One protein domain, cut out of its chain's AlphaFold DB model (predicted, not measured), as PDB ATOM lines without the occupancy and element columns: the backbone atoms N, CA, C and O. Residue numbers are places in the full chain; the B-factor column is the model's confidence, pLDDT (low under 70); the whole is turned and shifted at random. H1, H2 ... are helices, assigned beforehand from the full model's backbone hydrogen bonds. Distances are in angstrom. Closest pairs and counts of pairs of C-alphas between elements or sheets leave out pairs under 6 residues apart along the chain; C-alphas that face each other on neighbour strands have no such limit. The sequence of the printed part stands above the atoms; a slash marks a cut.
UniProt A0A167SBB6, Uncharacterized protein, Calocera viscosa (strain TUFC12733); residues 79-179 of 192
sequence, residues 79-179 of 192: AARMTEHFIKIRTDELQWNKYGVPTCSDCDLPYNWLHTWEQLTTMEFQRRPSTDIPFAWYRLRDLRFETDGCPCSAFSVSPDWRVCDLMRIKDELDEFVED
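What this domain is: This is residues 79 to 179 of the 192 residues of an uncharacterized protein of Calocera viscosa (strain TUFC12733) (UniProt A0A167SBB6). The longest helix, H3, and H1 lie side by side, running opposite ways; H5 packs steeply on H1 and H4 steeply on H3, a loose chain of contacts H4, H3, H1, H5. The short helix H2 makes a corner with H1, and the long axis reaches from Asp 179, where H5 ends, to Ala 154 in the long link between H4 and H5. The printed part has 101 residues, 59 of them in five named helices, H1 to H5 in order along the chain, with no named strand; the class is all helix. The whole is compact, with a radius of gyration of the C-alphas of 13.6 A, yet elongated, spanning 44 by 27 by 19 A.

Where its parts are: H3, residues 112 to 127, is 23.1 A long, with C-alpha 112 at (30.735, -45.734, -7.363). H1, residues 79 to 91, is 18.3 A long and begins with C-alpha 79 at (47.043, -55.456, -22.582). H5, residues 166 to 179, is 20.5 A long and ends with C-alpha 179 at (58.940, -47.741, -23.411). H4 is residues 137 to 146, 14.3 A, and H2 residues 93 to 98, 8.5 A.

How they stand to each other: H3 touches H1, the hub, at a shallow tilt of 20 degrees, opposite ways; the closest C-alphas, of Ala 79 and Gln 126, are 5.2 A apart. H3 touches H4 at a steep tilt of 50 degrees, closest at C-alphas 113 and 144, 5.4 A. H1 touches H5 at a steep tilt of 45 degrees, closest at C-alphas 82 and 173, 6.4 A. H1 and H2 only just touch, with 3 pairs of C-alphas within 8 A, only at the corner. H3 and H5 are apart. In all five helices every O i to N i+4 pair is within hydrogen-bond range.

The domain as a whole: The C-alphas of Ala 154 and Asp 179, the two farthest apart, are 44.8 A apart. The printed part has no cut. The links H2 to H3 and H4 to H5 are long. Residues 153 to 159 and residue 161 have pLDDT under 70.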
ATOM      1  N   ALA A  79      48.259 -55.478 -23.397       90.12
ATOM      2  CA  ALA A  79      47.043 -55.456 -22.582       90.12
ATOM      3  C   ALA A  79      47.319 -55.833 -21.117       90.12
ATOM      4  O   ALA A  79      46.869 -55.148 -20.195       90.12
ATOM      5  N   ALA A  80      48.082 -56.909 -20.898       89.88
ATOM      6  CA  ALA A  80      48.459 -57.368 -19.565       89.88
ATOM      7  C   ALA A  80      49.291 -56.315 -18.822       89.88
ATOM      8  O   ALA A  80      48.997 -56.002 -17.671       89.88
ATOM      9  N   ARG A  81      50.271 -55.715 -19.505       89.38
ATOM     10  CA  ARG A  81      51.121 -54.654 -18.953       89.38
ATOM     11  C   ARG A  81      50.338 -53.393 -18.593       89.38
ATOM     12  O   ARG A  81      50.541 -52.857 -17.509       89.38
ATOM     13  N   MET A  82      49.442 -52.934 -19.465       89.12
ATOM     14  CA  MET A  82      48.585 -51.777 -19.179       89.12
ATOM     15  C   MET A  82      47.674 -52.050 -17.991       89.12
ATOM     16  O   MET A  82      47.565 -51.221 -17.094       89.12
ATOM     17  N   THR A  83      47.080 -53.244 -17.943       91.00
ATOM     18  CA  THR A  83      46.226 -53.663 -16.827       91.00
ATOM     19  C   THR A  83      47.005 -53.700 -15.513       91.00
ATOM     20  O   THR A  83      46.537 -53.172 -14.509       91.00
ATOM     21  N   GLU A  84      48.205 -54.282 -15.504       90.94
ATOM     22  CA  GLU A  84      49.067 -54.338 -14.319       90.94
ATOM     23  C   GLU A  84      49.453 -52.936 -13.830       90.94
ATOM     24  O   GLU A  84      49.332 -52.637 -12.640       90.94
ATOM     25  N   HIS A  85      49.868 -52.055 -14.743       90.50
ATOM     26  CA  HIS A  85      50.255 -50.692 -14.396       90.50
ATOM     27  C   HIS A  85      49.067 -49.871 -13.882       90.50
ATOM     28  O   HIS A  85      49.174 -49.193 -12.860       90.50
ATOM     29  N   PHE A  86      47.907 -50.002 -14.527       91.50
ATOM     30  CA  PHE A  86      46.666 -49.378 -14.078       91.50
ATOM     31  C   PHE A  86      46.253 -49.867 -12.683       91.50
ATOM     32  O   PHE A  86      45.913 -49.060 -11.816       91.50
ATOM     33  N   ILE A  87      46.358 -51.178 -12.422       90.25
ATOM     34  CA  ILE A  87      46.117 -51.752 -11.093       90.25
ATOM     35  C   ILE A  87      47.067 -51.144 -10.059       90.25
ATOM     36  O   ILE A  87      46.625 -50.780  -8.973       90.25
ATOM     37  N   LYS A  88      48.351 -50.996 -10.390       90.06
ATOM     38  CA  LYS A  88      49.330 -50.390  -9.487       90.06
ATOM     39  C   LYS A  88      48.951 -48.950  -9.129       90.06
ATOM     40  O   LYS A  88      48.953 -48.621  -7.945       90.06
ATOM     41  N   ILE A  89      48.581 -48.135 -10.123       88.12
ATOM     42  CA  ILE A  89      48.149 -46.742  -9.929       88.12
ATOM     43  C   ILE A  89      46.952 -46.657  -8.973       88.12
ATOM     44  O   ILE A  89      46.979 -45.842  -8.056       88.12
ATOM     45  N   ARG A  90      45.928 -47.507  -9.141       85.44
ATOM     46  CA  ARG A  90      44.725 -47.468  -8.281       85.44
ATOM     47  C   ARG A  90      44.946 -48.007  -6.867       85.44
ATOM     48  O   ARG A  90      44.204 -47.654  -5.961       85.44
ATOM     49  N   THR A  91      45.898 -48.922  -6.671       85.88
ATOM     50  CA  THR A  91      46.150 -49.520  -5.346       85.88
ATOM     51  C   THR A  91      47.121 -48.714  -4.493       85.88
ATOM     52  O   THR A  91      47.139 -48.880  -3.277       85.88
ATOM     53  N   ASP A  92      47.947 -47.877  -5.117       86.56
ATOM     54  CA  ASP A  92      48.867 -46.991  -4.417       86.56
ATOM     55  C   ASP A  92      48.142 -45.686  -4.076       86.56
ATOM     56  O   ASP A  92      47.896 -44.850  -4.941       86.56
ATOM     57  N   GLU A  93      47.798 -45.511  -2.802       75.50
ATOM     58  CA  GLU A  93      47.053 -44.354  -2.296       75.50
ATOM     59  C   GLU A  93      47.740 -43.013  -2.615       75.50
ATOM     60  O   GLU A  93      47.071 -42.026  -2.927       75.50
ATOM     61  N   LEU A  94      49.079 -42.967  -2.619       74.81
ATOM     62  CA  LEU A  94      49.827 -41.755  -2.964       74.81
ATOM     63  C   LEU A  94      49.708 -41.433  -4.455       74.81
ATOM     64  O   LEU A  94      49.593 -40.262  -4.825       74.81
ATOM     65  N   GLN A  95      49.720 -42.458  -5.312       77.25
ATOM     66  CA  GLN A  95      49.493 -42.283  -6.747       77.25
ATOM     67  C   GLN A  95      48.042 -41.914  -7.021       77.25
ATOM     68  O   GLN A  95      47.785 -41.001  -7.789       77.25
ATOM     69  N   TRP A  96      47.087 -42.559  -6.364       79.88
ATOM     70  CA  TRP A  96      45.670 -42.306  -6.585       79.88
ATOM     71  C   TRP A  96      45.265 -40.877  -6.200       79.88
ATOM     72  O   TRP A  96      44.624 -40.169  -6.981       79.88
ATOM     73  N   ASN A  97      45.751 -40.396  -5.052       81.31
ATOM     74  CA  ASN A  97      45.491 -39.036  -4.576       81.31
ATOM     75  C   ASN A  97      46.144 -37.954  -5.450       81.31
ATOM     76  O   ASN A  97      45.612 -36.847  -5.559       81.31
ATOM     77  N   LYS A  98      47.258 -38.261  -6.131       85.94
ATOM     78  CA  LYS A  98      47.919 -37.352  -7.087       85.94
ATOM     79  C   LYS A  98      46.991 -36.930  -8.232       85.94
ATOM     80  O   LYS A  98      47.163 -35.835  -8.764       85.94
ATOM     81  N   TYR A  99      46.013 -37.763  -8.593       86.44
ATOM     82  CA  TYR A  99      45.053 -37.476  -9.663       86.44
ATOM     83  C   TYR A  99      43.786 -36.767  -9.178       86.44
ATOM     84  O   TYR A  99      42.869 -36.581  -9.972       86.44
ATOM     85  N   GLY A 100      43.703 -36.365  -7.905       83.75
ATOM     86  CA  GLY A 100      42.539 -35.645  -7.378       83.75
ATOM     87  C   GLY A 100      41.256 -36.478  -7.397       83.75
ATOM     88  O   GLY A 100      40.169 -35.932  -7.586       83.75
ATOM     89  N   VAL A 101      41.374 -37.803  -7.262       85.06
ATOM     90  CA  VAL A 101      40.220 -38.701  -7.315       85.06
ATOM     91  C   VAL A 101      39.278 -38.400  -6.148       85.06
ATOM     92  O   VAL A 101      39.702 -38.446  -4.994       85.06
ATOM     93  N   PRO A 102      38.002 -38.079  -6.414       82.56
ATOM     94  CA  PRO A 102      37.096 -37.690  -5.351       82.56
ATOM     95  C   PRO A 102      36.699 -38.876  -4.467       82.56
ATOM     96  O   PRO A 102      36.245 -39.913  -4.963       82.56
ATOM     97  N   THR A 103      36.775 -38.673  -3.154       84.94
ATOM     98  CA  THR A 103      36.222 -39.570  -2.134       84.94
ATOM     99  C   THR A 103      34.981 -38.960  -1.497       84.94
ATOM    100  O   THR A 103      34.748 -37.749  -1.544       84.94
ATOM    101  N   CYS A 104      34.128 -39.812  -0.941       83.25
ATOM    102  CA  CYS A 104      32.955 -39.354  -0.226       83.25
ATOM    103  C   CYS A 104      33.316 -38.865   1.180       83.25
ATOM    104  O   CYS A 104      34.007 -39.560   1.917       83.25
ATOM    105  N   SER A 105      32.767 -37.723   1.596       82.50
ATOM    106  CA  SER A 105      33.033 -37.122   2.911       82.50
ATOM    107  C   SER A 105      32.620 -37.984   4.108       82.50
ATOM    108  O   SER A 105      33.162 -37.795   5.193       82.50
ATOM    109  N   ASP A 106      31.659 -38.896   3.933       85.50
ATOM    110  CA  ASP A 106      31.080 -39.663   5.045       85.50
ATOM    111  C   ASP A 106      31.773 -41.013   5.273       85.50
ATOM    112  O   ASP A 106      31.882 -41.469   6.410       85.50
ATOM    113  N   CYS A 107      32.216 -41.676   4.200       86.88
ATOM    114  CA  CYS A 107      32.825 -43.009   4.270       86.88
ATOM    115  C   CYS A 107      34.272 -43.065   3.771       86.88
ATOM    116  O   CYS A 107      34.879 -44.127   3.857       86.88
ATOM    117  N   ASP A 108      34.798 -41.958   3.243       84.62
ATOM    118  CA  ASP A 108      36.145 -41.826   2.674       84.62
ATOM    119  C   ASP A 108      36.462 -42.816   1.536       84.62
ATOM    120  O   ASP A 108      37.612 -43.075   1.192       84.62
ATOM    121  N   LEU A 109      35.423 -43.382   0.911       84.06
ATOM    122  CA  LEU A 109      35.560 -44.266  -0.245       84.06
ATOM    123  C   LEU A 109      35.392 -43.483  -1.555       84.06
ATOM    124  O   LEU A 109      34.597 -42.535  -1.601       84.06
ATOM    125  N   PRO A 110      36.071 -43.892  -2.645       83.69
ATOM    126  CA  PRO A 110      35.799 -43.373  -3.981       83.69
ATOM    127  C   PRO A 110      34.326 -43.538  -4.375       83.69
ATOM    128  O   PRO A 110      33.663 -44.504  -3.992       83.69
ATOM    129  N   TYR A 111      33.806 -42.607  -5.173       85.31
ATOM    130  CA  TYR A 111      32.436 -42.697  -5.687       85.31
ATOM    131  C   TYR A 111      32.242 -43.912  -6.610       85.31
ATOM    132  O   TYR A 111      33.125 -44.251  -7.394       85.31
ATOM    133  N   ASN A 112      31.050 -44.520  -6.590       86.44
ATOM    134  CA  ASN A 112      30.735 -45.734  -7.363       86.44
ATOM    135  C   ASN A 112      31.037 -45.616  -8.863       86.44
ATOM    136  O   ASN A 112      31.518 -46.574  -9.464       86.44
ATOM    137  N   TRP A 113      30.802 -44.444  -9.462       87.06
ATOM    138  CA  TRP A 113      31.082 -44.209 -10.879       87.06
ATOM    139  C   TRP A 113      32.557 -44.435 -11.235       87.06
ATOM    140  O   TRP A 113      32.844 -44.921 -12.326       87.06
ATOM    141  N   LEU A 114      33.484 -44.144 -10.311       88.06
ATOM    142  CA  LEU A 114      34.914 -44.420 -10.485       88.06
ATOM    143  C   LEU A 114      35.178 -45.919 -10.479       88.06
ATOM    144  O   LEU A 114      35.927 -46.408 -11.315       88.06
ATOM    145  N   HIS A 115      34.517 -46.666  -9.596       87.62
ATOM    146  CA  HIS A 115      34.651 -48.118  -9.574       87.62
ATOM    147  C   HIS A 115      34.121 -48.758 -10.866       87.62
ATOM    148  O   HIS A 115      34.766 -49.629 -11.450       87.62
ATOM    149  N   THR A 116      32.970 -48.298 -11.363       90.38
ATOM    150  CA  THR A 116      32.439 -48.743 -12.660       90.38
ATOM    151  C   THR A 116      33.376 -48.352 -13.803       90.38
ATOM    152  O   THR A 116      33.648 -49.168 -14.684       90.38
ATOM    153  N   TRP A 117      33.919 -47.135 -13.778       92.06
ATOM    154  CA  TRP A 117      34.916 -46.682 -14.741       92.06
ATOM    155  C   TRP A 117      36.169 -47.568 -14.739       92.06
ATOM    156  O   TRP A 117      36.600 -47.995 -15.807       92.06
ATOM    157  N   GLU A 118      36.724 -47.912 -13.575       91.44
ATOM    158  CA  GLU A 118      37.890 -48.798 -13.446       91.44
ATOM    159  C   GLU A 118      37.643 -50.175 -14.074       91.44
ATOM    160  O   GLU A 118      38.489 -50.699 -14.809       91.44
ATOM    161  N   GLN A 119      36.473 -50.762 -13.805       91.75
ATOM    162  CA  GLN A 119      36.080 -52.056 -14.363       91.75
ATOM    163  C   GLN A 119      35.995 -51.993 -15.891       91.75
ATOM    164  O   GLN A 119      36.591 -52.822 -16.582       91.75
ATOM    165  N   LEU A 120      35.305 -50.982 -16.424       92.94
ATOM    166  CA  LEU A 120      35.155 -50.797 -17.867       92.94
ATOM    167  C   LEU A 120      36.489 -50.488 -18.550       92.94
ATOM    168  O   LEU A 120      36.753 -51.014 -19.626       92.94
ATOM    169  N   THR A 121      37.348 -49.697 -17.908       93.12
ATOM    170  CA  THR A 121      38.696 -49.379 -18.396       93.12
ATOM    171  C   THR A 121      39.543 -50.643 -18.504       93.12
ATOM    172  O   THR A 121      40.150 -50.898 -19.541       93.12
ATOM    173  N   THR A 122      39.510 -51.494 -17.475       92.81
ATOM    174  CA  THR A 122      40.221 -52.780 -17.472       92.81
ATOM    175  C   THR A 122      39.728 -53.701 -18.589       92.81
ATOM    176  O   THR A 122      40.531 -54.299 -19.305       92.81
ATOM    177  N   MET A 123      38.408 -53.805 -18.771       92.94
ATOM    178  CA  MET A 123      37.821 -54.597 -19.855       92.94
ATOM    179  C   MET A 123      38.203 -54.050 -21.232       92.94
ATOM    180  O   MET A 123      38.473 -54.823 -22.152       92.94
ATOM    181  N   GLU A 124      38.235 -52.728 -21.380       93.75
ATOM    182  CA  GLU A 124      38.573 -52.098 -22.647       93.75
ATOM    183  C   GLU A 124      40.055 -52.292 -22.987       93.75
ATOM    184  O   GLU A 124      40.344 -52.649 -24.123       93.75
ATOM    185  N   PHE A 125      40.990 -52.204 -22.033       91.62
ATOM    186  CA  PHE A 125      42.409 -52.493 -22.297       91.62
ATOM    187  C   PHE A 125      42.661 -53.926 -22.771       91.62
ATOM    188  O   PHE A 125      43.561 -54.162 -23.575       91.62
ATOM    189  N   GLN A 126      41.851 -54.889 -22.326       90.69
ATOM    190  CA  GLN A 126      41.936 -56.262 -22.832       90.69
ATOM    191  C   GLN A 126      41.494 -56.386 -24.294       90.69
ATOM    192  O   GLN A 126      41.989 -57.258 -25.011       90.69
ATOM    193  N   ARG A 127      40.582 -55.521 -24.747       91.12
ATOM    194  CA  ARG A 127      40.078 -55.504 -26.128       91.12
ATOM    195  C   ARG A 127      40.944 -54.647 -27.045       91.12
ATOM    196  O   ARG A 127      41.316 -55.084 -28.134       91.12
ATOM    197  N   ARG A 128      41.256 -53.437 -26.587       91.56
ATOM    198  CA  ARG A 128      41.898 -52.337 -27.311       91.56
ATOM    199  C   ARG A 128      42.924 -51.674 -26.391       91.56
ATOM    200  O   ARG A 128      42.588 -50.719 -25.700       91.56
ATOM    201  N   PRO A 129      44.164 -52.176 -26.326       88.50
ATOM    202  CA  PRO A 129      45.130 -51.668 -25.359       88.50
ATOM    203  C   PRO A 129      45.345 -50.150 -25.458       88.50
ATOM    204  O   PRO A 129      45.266 -49.453 -24.459       88.50
ATOM    205  N   SER A 130      45.489 -49.600 -26.663       86.81
ATOM    206  CA  SER A 130      45.814 -48.175 -26.866       86.81
ATOM    207  C   SER A 130      44.588 -47.270 -27.041       86.81
ATOM    208  O   SER A 130      44.641 -46.273 -27.751       86.81
ATOM    209  N   THR A 131      43.454 -47.639 -26.453       89.44
ATOM    210  CA  THR A 131      42.189 -46.904 -26.598       89.44
ATOM    211  C   THR A 131      42.086 -45.679 -25.688       89.44
ATOM    212  O   THR A 131      42.430 -45.722 -24.507       89.44
ATOM    213  N   ASP A 132      41.489 -44.609 -26.213       90.38
ATOM    214  CA  ASP A 132      41.125 -43.418 -25.436       90.38
ATOM    215  C   ASP A 132      39.675 -43.472 -24.927       90.38
ATOM    216  O   ASP A 132      39.229 -42.590 -24.192       90.38
ATOM    217  N   ILE A 133      38.908 -44.499 -25.313       91.00
ATOM    218  CA  ILE A 133      37.464 -44.580 -25.050       91.00
ATOM    219  C   ILE A 133      37.125 -44.435 -23.556       91.00
ATOM    220  O   ILE A 133      36.235 -43.637 -23.256       91.00
ATOM    221  N   PRO A 134      37.796 -45.123 -22.609       91.12
ATOM    222  CA  PRO A 134      37.472 -45.005 -21.188       91.12
ATOM    223  C   PRO A 134      37.729 -43.606 -20.618       91.12
ATOM    224  O   PRO A 134      37.117 -43.229 -19.624       91.12
ATOM    225  N   PHE A 135      38.604 -42.830 -21.255       91.06
ATOM    226  CA  PHE A 135      38.990 -41.481 -20.837       91.06
ATOM    227  C   PHE A 135      38.205 -40.392 -21.576       91.06
ATOM    228  O   PHE A 135      38.316 -39.207 -21.265       91.06
ATOM    229  N   ALA A 136      37.379 -40.771 -22.554       90.06
ATOM    230  CA  ALA A 136      36.616 -39.820 -23.333       90.06
ATOM    231  C   ALA A 136      35.580 -39.089 -22.467       90.06
ATOM    232  O   ALA A 136      34.824 -39.697 -21.706       90.06
ATOM    233  N   TRP A 137      35.486 -37.770 -22.656       86.25
ATOM    234  CA  TRP A 137      34.634 -36.892 -21.846       86.25
ATOM    235  C   TRP A 137      33.176 -37.369 -21.754       86.25
ATOM    236  O   TRP A 137      32.551 -37.259 -20.702       86.25
ATOM    237  N   TYR A 138      32.623 -37.899 -22.852       88.06
ATOM    238  CA  TYR A 138      31.236 -38.350 -22.898       88.06
ATOM    239  C   TYR A 138      31.048 -39.615 -22.059       88.06
ATOM    240  O   TYR A 138      30.068 -39.699 -21.334       88.06
ATOM    241  N   ARG A 139      32.018 -40.542 -22.055       89.62
ATOM    242  CA  ARG A 139      31.973 -41.750 -21.217       89.62
ATOM    243  C   ARG A 139      32.014 -41.411 -19.735       89.62
ATOM    244  O   ARG A 139      31.190 -41.917 -18.984       89.62
ATOM    245  N   LEU A 140      32.936 -40.541 -19.329       88.38
ATOM    246  CA  LEU A 140      33.063 -40.111 -17.934       88.38
ATOM    247  C   LEU A 140      31.803 -39.386 -17.452       88.38
ATOM    248  O   LEU A 140      31.312 -39.635 -16.352       88.38
ATOM    249  N   ARG A 141      31.244 -38.518 -18.304       86.44
ATOM    250  CA  ARG A 141      29.975 -37.843 -18.039       86.44
ATOM    251  C   ARG A 141      28.832 -38.845 -17.878       86.44
ATOM    252  O   ARG A 141      28.091 -38.732 -16.911       86.44
ATOM    253  N   ASP A 142      28.673 -39.768 -18.820       88.56
ATOM    254  CA  ASP A 142      27.546 -40.700 -18.836       88.56
ATOM    255  C   ASP A 142      27.618 -41.647 -17.625       88.56
ATOM    256  O   ASP A 142      26.638 -41.765 -16.896       88.56
ATOM    257  N   LEU A 143      28.804 -42.178 -17.293       88.00
ATOM    258  CA  LEU A 143      29.016 -43.010 -16.100       88.00
ATOM    259  C   LEU A 143      28.598 -42.309 -14.811       88.00
ATOM    260  O   LEU A 143      27.909 -42.898 -13.986       88.00
ATOM    261  N   ARG A 144      28.957 -41.033 -14.655       83.44
ATOM    262  CA  ARG A 144      28.568 -40.238 -13.486       83.44
ATOM    263  C   ARG A 144      27.048 -40.162 -13.300       83.44
ATOM    264  O   ARG A 144      26.595 -40.094 -12.160       83.44
ATOM    265  N   PHE A 145      26.285 -40.103 -14.393       83.12
ATOM    266  CA  PHE A 145      24.822 -39.995 -14.357       83.12
ATOM    267  C   PHE A 145      24.116 -41.353 -14.302       83.12
ATOM    268  O   PHE A 145      23.003 -41.425 -13.788       83.12
ATOM    269  N   GLU A 146      24.733 -42.402 -14.840       86.50
ATOM    270  CA  GLU A 146      24.163 -43.752 -14.900       86.50
ATOM    271  C   GLU A 146      24.388 -44.558 -13.617       86.50
ATOM    272  O   GLU A 146      23.615 -45.469 -13.327       86.50
ATOM    273  N   THR A 147      25.427 -44.244 -12.842       83.00
ATOM    274  CA  THR A 147      25.689 -44.930 -11.572       83.00
ATOM    275  C   THR A 147      25.093 -44.186 -10.388       83.00
ATOM    276  O   THR A 147      25.222 -42.965 -10.278       83.00
ATOM    277  N   ASP A 148      24.548 -44.947  -9.445       76.44
ATOM    278  CA  ASP A 148      24.091 -44.415  -8.169       76.44
ATOM    279  C   ASP A 148      25.236 -43.742  -7.393       76.44
ATOM    280  O   ASP A 148      26.389 -44.186  -7.419       76.44
ATOM    281  N   GLY A 149      24.905 -42.670  -6.666       74.94
ATOM    282  CA  GLY A 149      25.835 -41.988  -5.763       74.94
ATOM    283  C   GLY A 149      26.321 -42.878  -4.609       74.94
ATOM    284  O   GLY A 149      25.999 -44.064  -4.524       74.94
ATOM    285  N   CYS A 150      27.105 -42.309  -3.685       77.88
ATOM    286  CA  CYS A 150      27.511 -43.066  -2.496       77.88
ATOM    287  C   CYS A 150      26.270 -43.507  -1.697       77.88
ATOM    288  O   CYS A 150      25.431 -42.657  -1.393       77.88
ATOM    289  N   PRO A 151      26.191 -44.772  -1.237       74.94
ATOM    290  CA  PRO A 151      25.095 -45.244  -0.380       74.94
ATOM    291  C   PRO A 151      24.942 -44.439   0.917       74.94
ATOM    292  O   PRO A 151      23.889 -44.442   1.545       74.94
ATOM    293  N   CYS A 152      26.019 -43.773   1.328       76.31
ATOM    294  CA  CYS A 152      26.113 -43.015   2.558       76.31
ATOM    295  C   CYS A 152      25.302 -41.708   2.551       76.31
ATOM    296  O   CYS A 152      24.934 -41.230   3.621       76.31
ATOM    297  N   SER A 153      24.933 -41.168   1.382       60.84
ATOM    298  CA  SER A 153      24.003 -40.042   1.335       60.84
ATOM    299  C   SER A 153      23.181 -40.051   0.041       60.84
ATOM    300  O   SER A 153      23.713 -39.947  -1.061       60.84
ATOM    301  N   ALA A 154      21.854 -40.108   0.174       58.31
ATOM    302  CA  ALA A 154      20.916 -40.042  -0.953       58.31
ATOM    303  C   ALA A 154      20.934 -38.686  -1.699       58.31
ATOM    304  O   ALA A 154      20.261 -38.532  -2.714       58.31
ATOM    305  N   PHE A 155      21.681 -37.700  -1.187       55.84
ATOM    306  CA  PHE A 155      21.710 -36.320  -1.675       55.84
ATOM    307  C   PHE A 155      23.105 -35.845  -2.106       55.84
ATOM    308  O   PHE A 155      23.239 -34.709  -2.565       55.84
ATOM    309  N   SER A 156      24.150 -36.671  -1.971       57.69
ATOM    310  CA  SER A 156      25.500 -36.281  -2.376       57.69
ATOM    311  C   SER A 156      25.584 -36.353  -3.889       57.69
ATOM    312  O   SER A 156      25.667 -37.419  -4.498       57.69
ATOM    313  N   VAL A 157      25.554 -35.175  -4.508       63.28
ATOM    314  CA  VAL A 157      25.869 -35.026  -5.924       63.28
ATOM    315  C   VAL A 157      27.293 -35.531  -6.113       63.28
ATOM    316  O   VAL A 157      28.223 -35.006  -5.499       63.28
ATOM    317  N   SER A 158      27.462 -36.558  -6.946       64.94
ATOM    318  CA  SER A 158      28.792 -37.031  -7.311       64.94
ATOM    319  C   SER A 158      29.585 -35.854  -7.900       64.94
ATOM    320  O   SER A 158      29.051 -35.123  -8.746       64.94
ATOM    321  N   PRO A 159      30.823 -35.608  -7.450       68.50
ATOM    322  CA  PRO A 159      31.657 -34.546  -7.992       68.50
ATOM    323  C   PRO A 159      31.852 -34.722  -9.499       68.50
ATOM    324  O   PRO A 159      31.754 -35.827 -10.037       68.50
ATOM    325  N   ASP A 160      32.059 -33.602 -10.190       70.81
ATOM    326  CA  ASP A 160      32.309 -33.594 -11.631       70.81
ATOM    327  C   ASP A 160      33.581 -34.408 -11.936       70.81
ATOM    328  O   ASP A 160      34.554 -34.347 -11.188       70.81
ATOM    329  N   TRP A 161      33.600 -35.153 -13.042       66.94
ATOM    330  CA  TRP A 161      34.786 -35.896 -13.487       66.94
ATOM    331  C   TRP A 161      35.972 -34.961 -13.757       66.94
ATOM    332  O   TRP A 161      37.117 -35.378 -13.683       66.94
ATOM    333  N   ARG A 162      35.706 -33.672 -14.006       76.75
ATOM    334  CA  ARG A 162      36.729 -32.620 -14.129       76.75
ATOM    335  C   ARG A 162      37.514 -32.355 -12.843       76.75
ATOM    336  O   ARG A 162      38.477 -31.597 -12.878       76.75
ATOM    337  N   VAL A 163      37.068 -32.900 -11.713       70.06
ATOM    338  CA  VAL A 163      37.764 -32.774 -10.426       70.06
ATOM    339  C   VAL A 163      39.002 -33.674 -10.383       70.06
ATOM    340  O   VAL A 163      39.939 -33.351  -9.657       70.06
ATOM    341  N   CYS A 164      39.043 -34.740 -11.190       79.44
ATOM    342  CA  CYS A 164      40.187 -35.637 -11.280       79.44
ATOM    343  C   CYS A 164      40.882 -35.588 -12.647       79.44
ATOM    344  O   CYS A 164      40.266 -35.414 -13.699       79.44
ATOM    345  N   ASP A 165      42.201 -35.762 -12.625       85.75
ATOM    346  CA  ASP A 165      43.058 -35.743 -13.809       85.75
ATOM    347  C   ASP A 165      43.239 -37.162 -14.367       85.75
ATOM    348  O   ASP A 165      44.326 -37.742 -14.359       85.75
ATOM    349  N   LEU A 166      42.129 -37.756 -14.821       86.69
ATOM    350  CA  LEU A 166      42.145 -39.095 -15.425       86.69
ATOM    351  C   LEU A 166      42.916 -39.113 -16.752       86.69
ATOM    352  O   LEU A 166      43.437 -40.155 -17.138       86.69
ATOM    353  N   MET A 167      43.022 -37.972 -17.440       86.25
ATOM    354  CA  MET A 167      43.817 -37.863 -18.667       86.25
ATOM    355  C   MET A 167      45.302 -38.059 -18.387       86.25
ATOM    356  O   MET A 167      45.967 -38.780 -19.122       86.25
ATOM    357  N   ARG A 168      45.811 -37.537 -17.271       88.94
ATOM    358  CA  ARG A 168      47.189 -37.805 -16.864       88.94
ATOM    359  C   ARG A 168      47.460 -39.283 -16.579       88.94
ATOM    360  O   ARG A 168      48.557 -39.757 -16.852       88.94
ATOM    361  N   ILE A 169      46.474 -40.032 -16.074       89.12
ATOM    362  CA  ILE A 169      46.595 -41.497 -15.934       89.12
ATOM    363  C   ILE A 169      46.797 -42.142 -17.310       89.12
ATOM    364  O   ILE A 169      47.612 -43.053 -17.442       89.12
ATOM    365  N   LYS A 170      46.078 -41.674 -18.339       89.25
ATOM    366  CA  LYS A 170      46.248 -42.153 -19.715       89.25
ATOM    367  C   LYS A 170      47.639 -41.835 -20.259       89.25
ATOM    368  O   LYS A 170      48.279 -42.743 -20.779       89.25
ATOM    369  N   ASP A 171      48.114 -40.606 -20.083       89.38
ATOM    370  CA  ASP A 171      49.449 -40.202 -20.541       89.38
ATOM    371  C   ASP A 171      50.543 -41.091 -19.918       89.38
ATOM    372  O   ASP A 171      51.395 -41.622 -20.627       89.38
ATOM    373  N   GLU A 172      50.467 -41.352 -18.606       90.00
ATOM    374  CA  GLU A 172      51.420 -42.232 -17.911       90.00
ATOM    375  C   GLU A 172      51.340 -43.694 -18.396       90.00
ATOM    376  O   GLU A 172      52.359 -44.384 -18.499       90.00
ATOM    377  N   LEU A 173      50.143 -44.178 -18.741       88.44
ATOM    378  CA  LEU A 173      49.961 -45.513 -19.316       88.44
ATOM    379  C   LEU A 173      50.533 -45.621 -20.734       88.44
ATOM    380  O   LEU A 173      51.145 -46.640 -21.059       88.44
ATOM    381  N   ASP A 174      50.347 -44.600 -21.568       86.81
ATOM    382  CA  ASP A 174      50.872 -44.576 -22.935       86.81
ATOM    383  C   ASP A 174      52.401 -44.521 -22.945       86.81
ATOM    384  O   ASP A 174      53.034 -45.289 -23.673       86.81
ATOM    385  N   GLU A 175      53.004 -43.685 -22.095       87.00
ATOM    386  CA  GLU A 175      54.460 -43.627 -21.917       87.00
ATOM    387  C   GLU A 175      55.022 -45.001 -21.516       87.00
ATOM    388  O   GLU A 175      55.976 -45.500 -22.120       87.00
ATOM    389  N   PHE A 176      54.369 -45.683 -20.569       82.81
ATOM    390  CA  PHE A 176      54.776 -47.018 -20.129       82.81
ATOM    391  C   PHE A 176      54.709 -48.079 -21.244       82.81
ATOM    392  O   PHE A 176      55.524 -49.016 -21.288       82.81
ATOM    393  N   VAL A 177      53.730 -47.965 -22.143       80.38
ATOM    394  CA  VAL A 177      53.588 -48.856 -23.301       80.38
ATOM    395  C   VAL A 177      54.646 -48.565 -24.352       80.38
ATOM    396  O   VAL A 177      55.247 -49.514 -24.859       80.38
ATOM    397  N   GLU A 178      54.903 -47.296 -24.662       78.31
ATOM    398  CA  GLU A 178      55.909 -46.884 -25.646       78.31
ATOM    399  C   GLU A 178      57.317 -47.338 -25.231       78.31
ATOM    400  O   GLU A 178      58.021 -47.950 -26.039       78.31
ATOM    401  N   ASP A 179      57.685 -47.197 -23.954       77.06
ATOM    402  CA  ASP A 179      58.940 -47.741 -23.411       77.06
ATOM    403  C   ASP A 179      59.022 -49.265 -23.583       77.06
ATOM    404  O   ASP A 179      60.046 -49.845 -23.961       77.06
TER     405      ASP A 179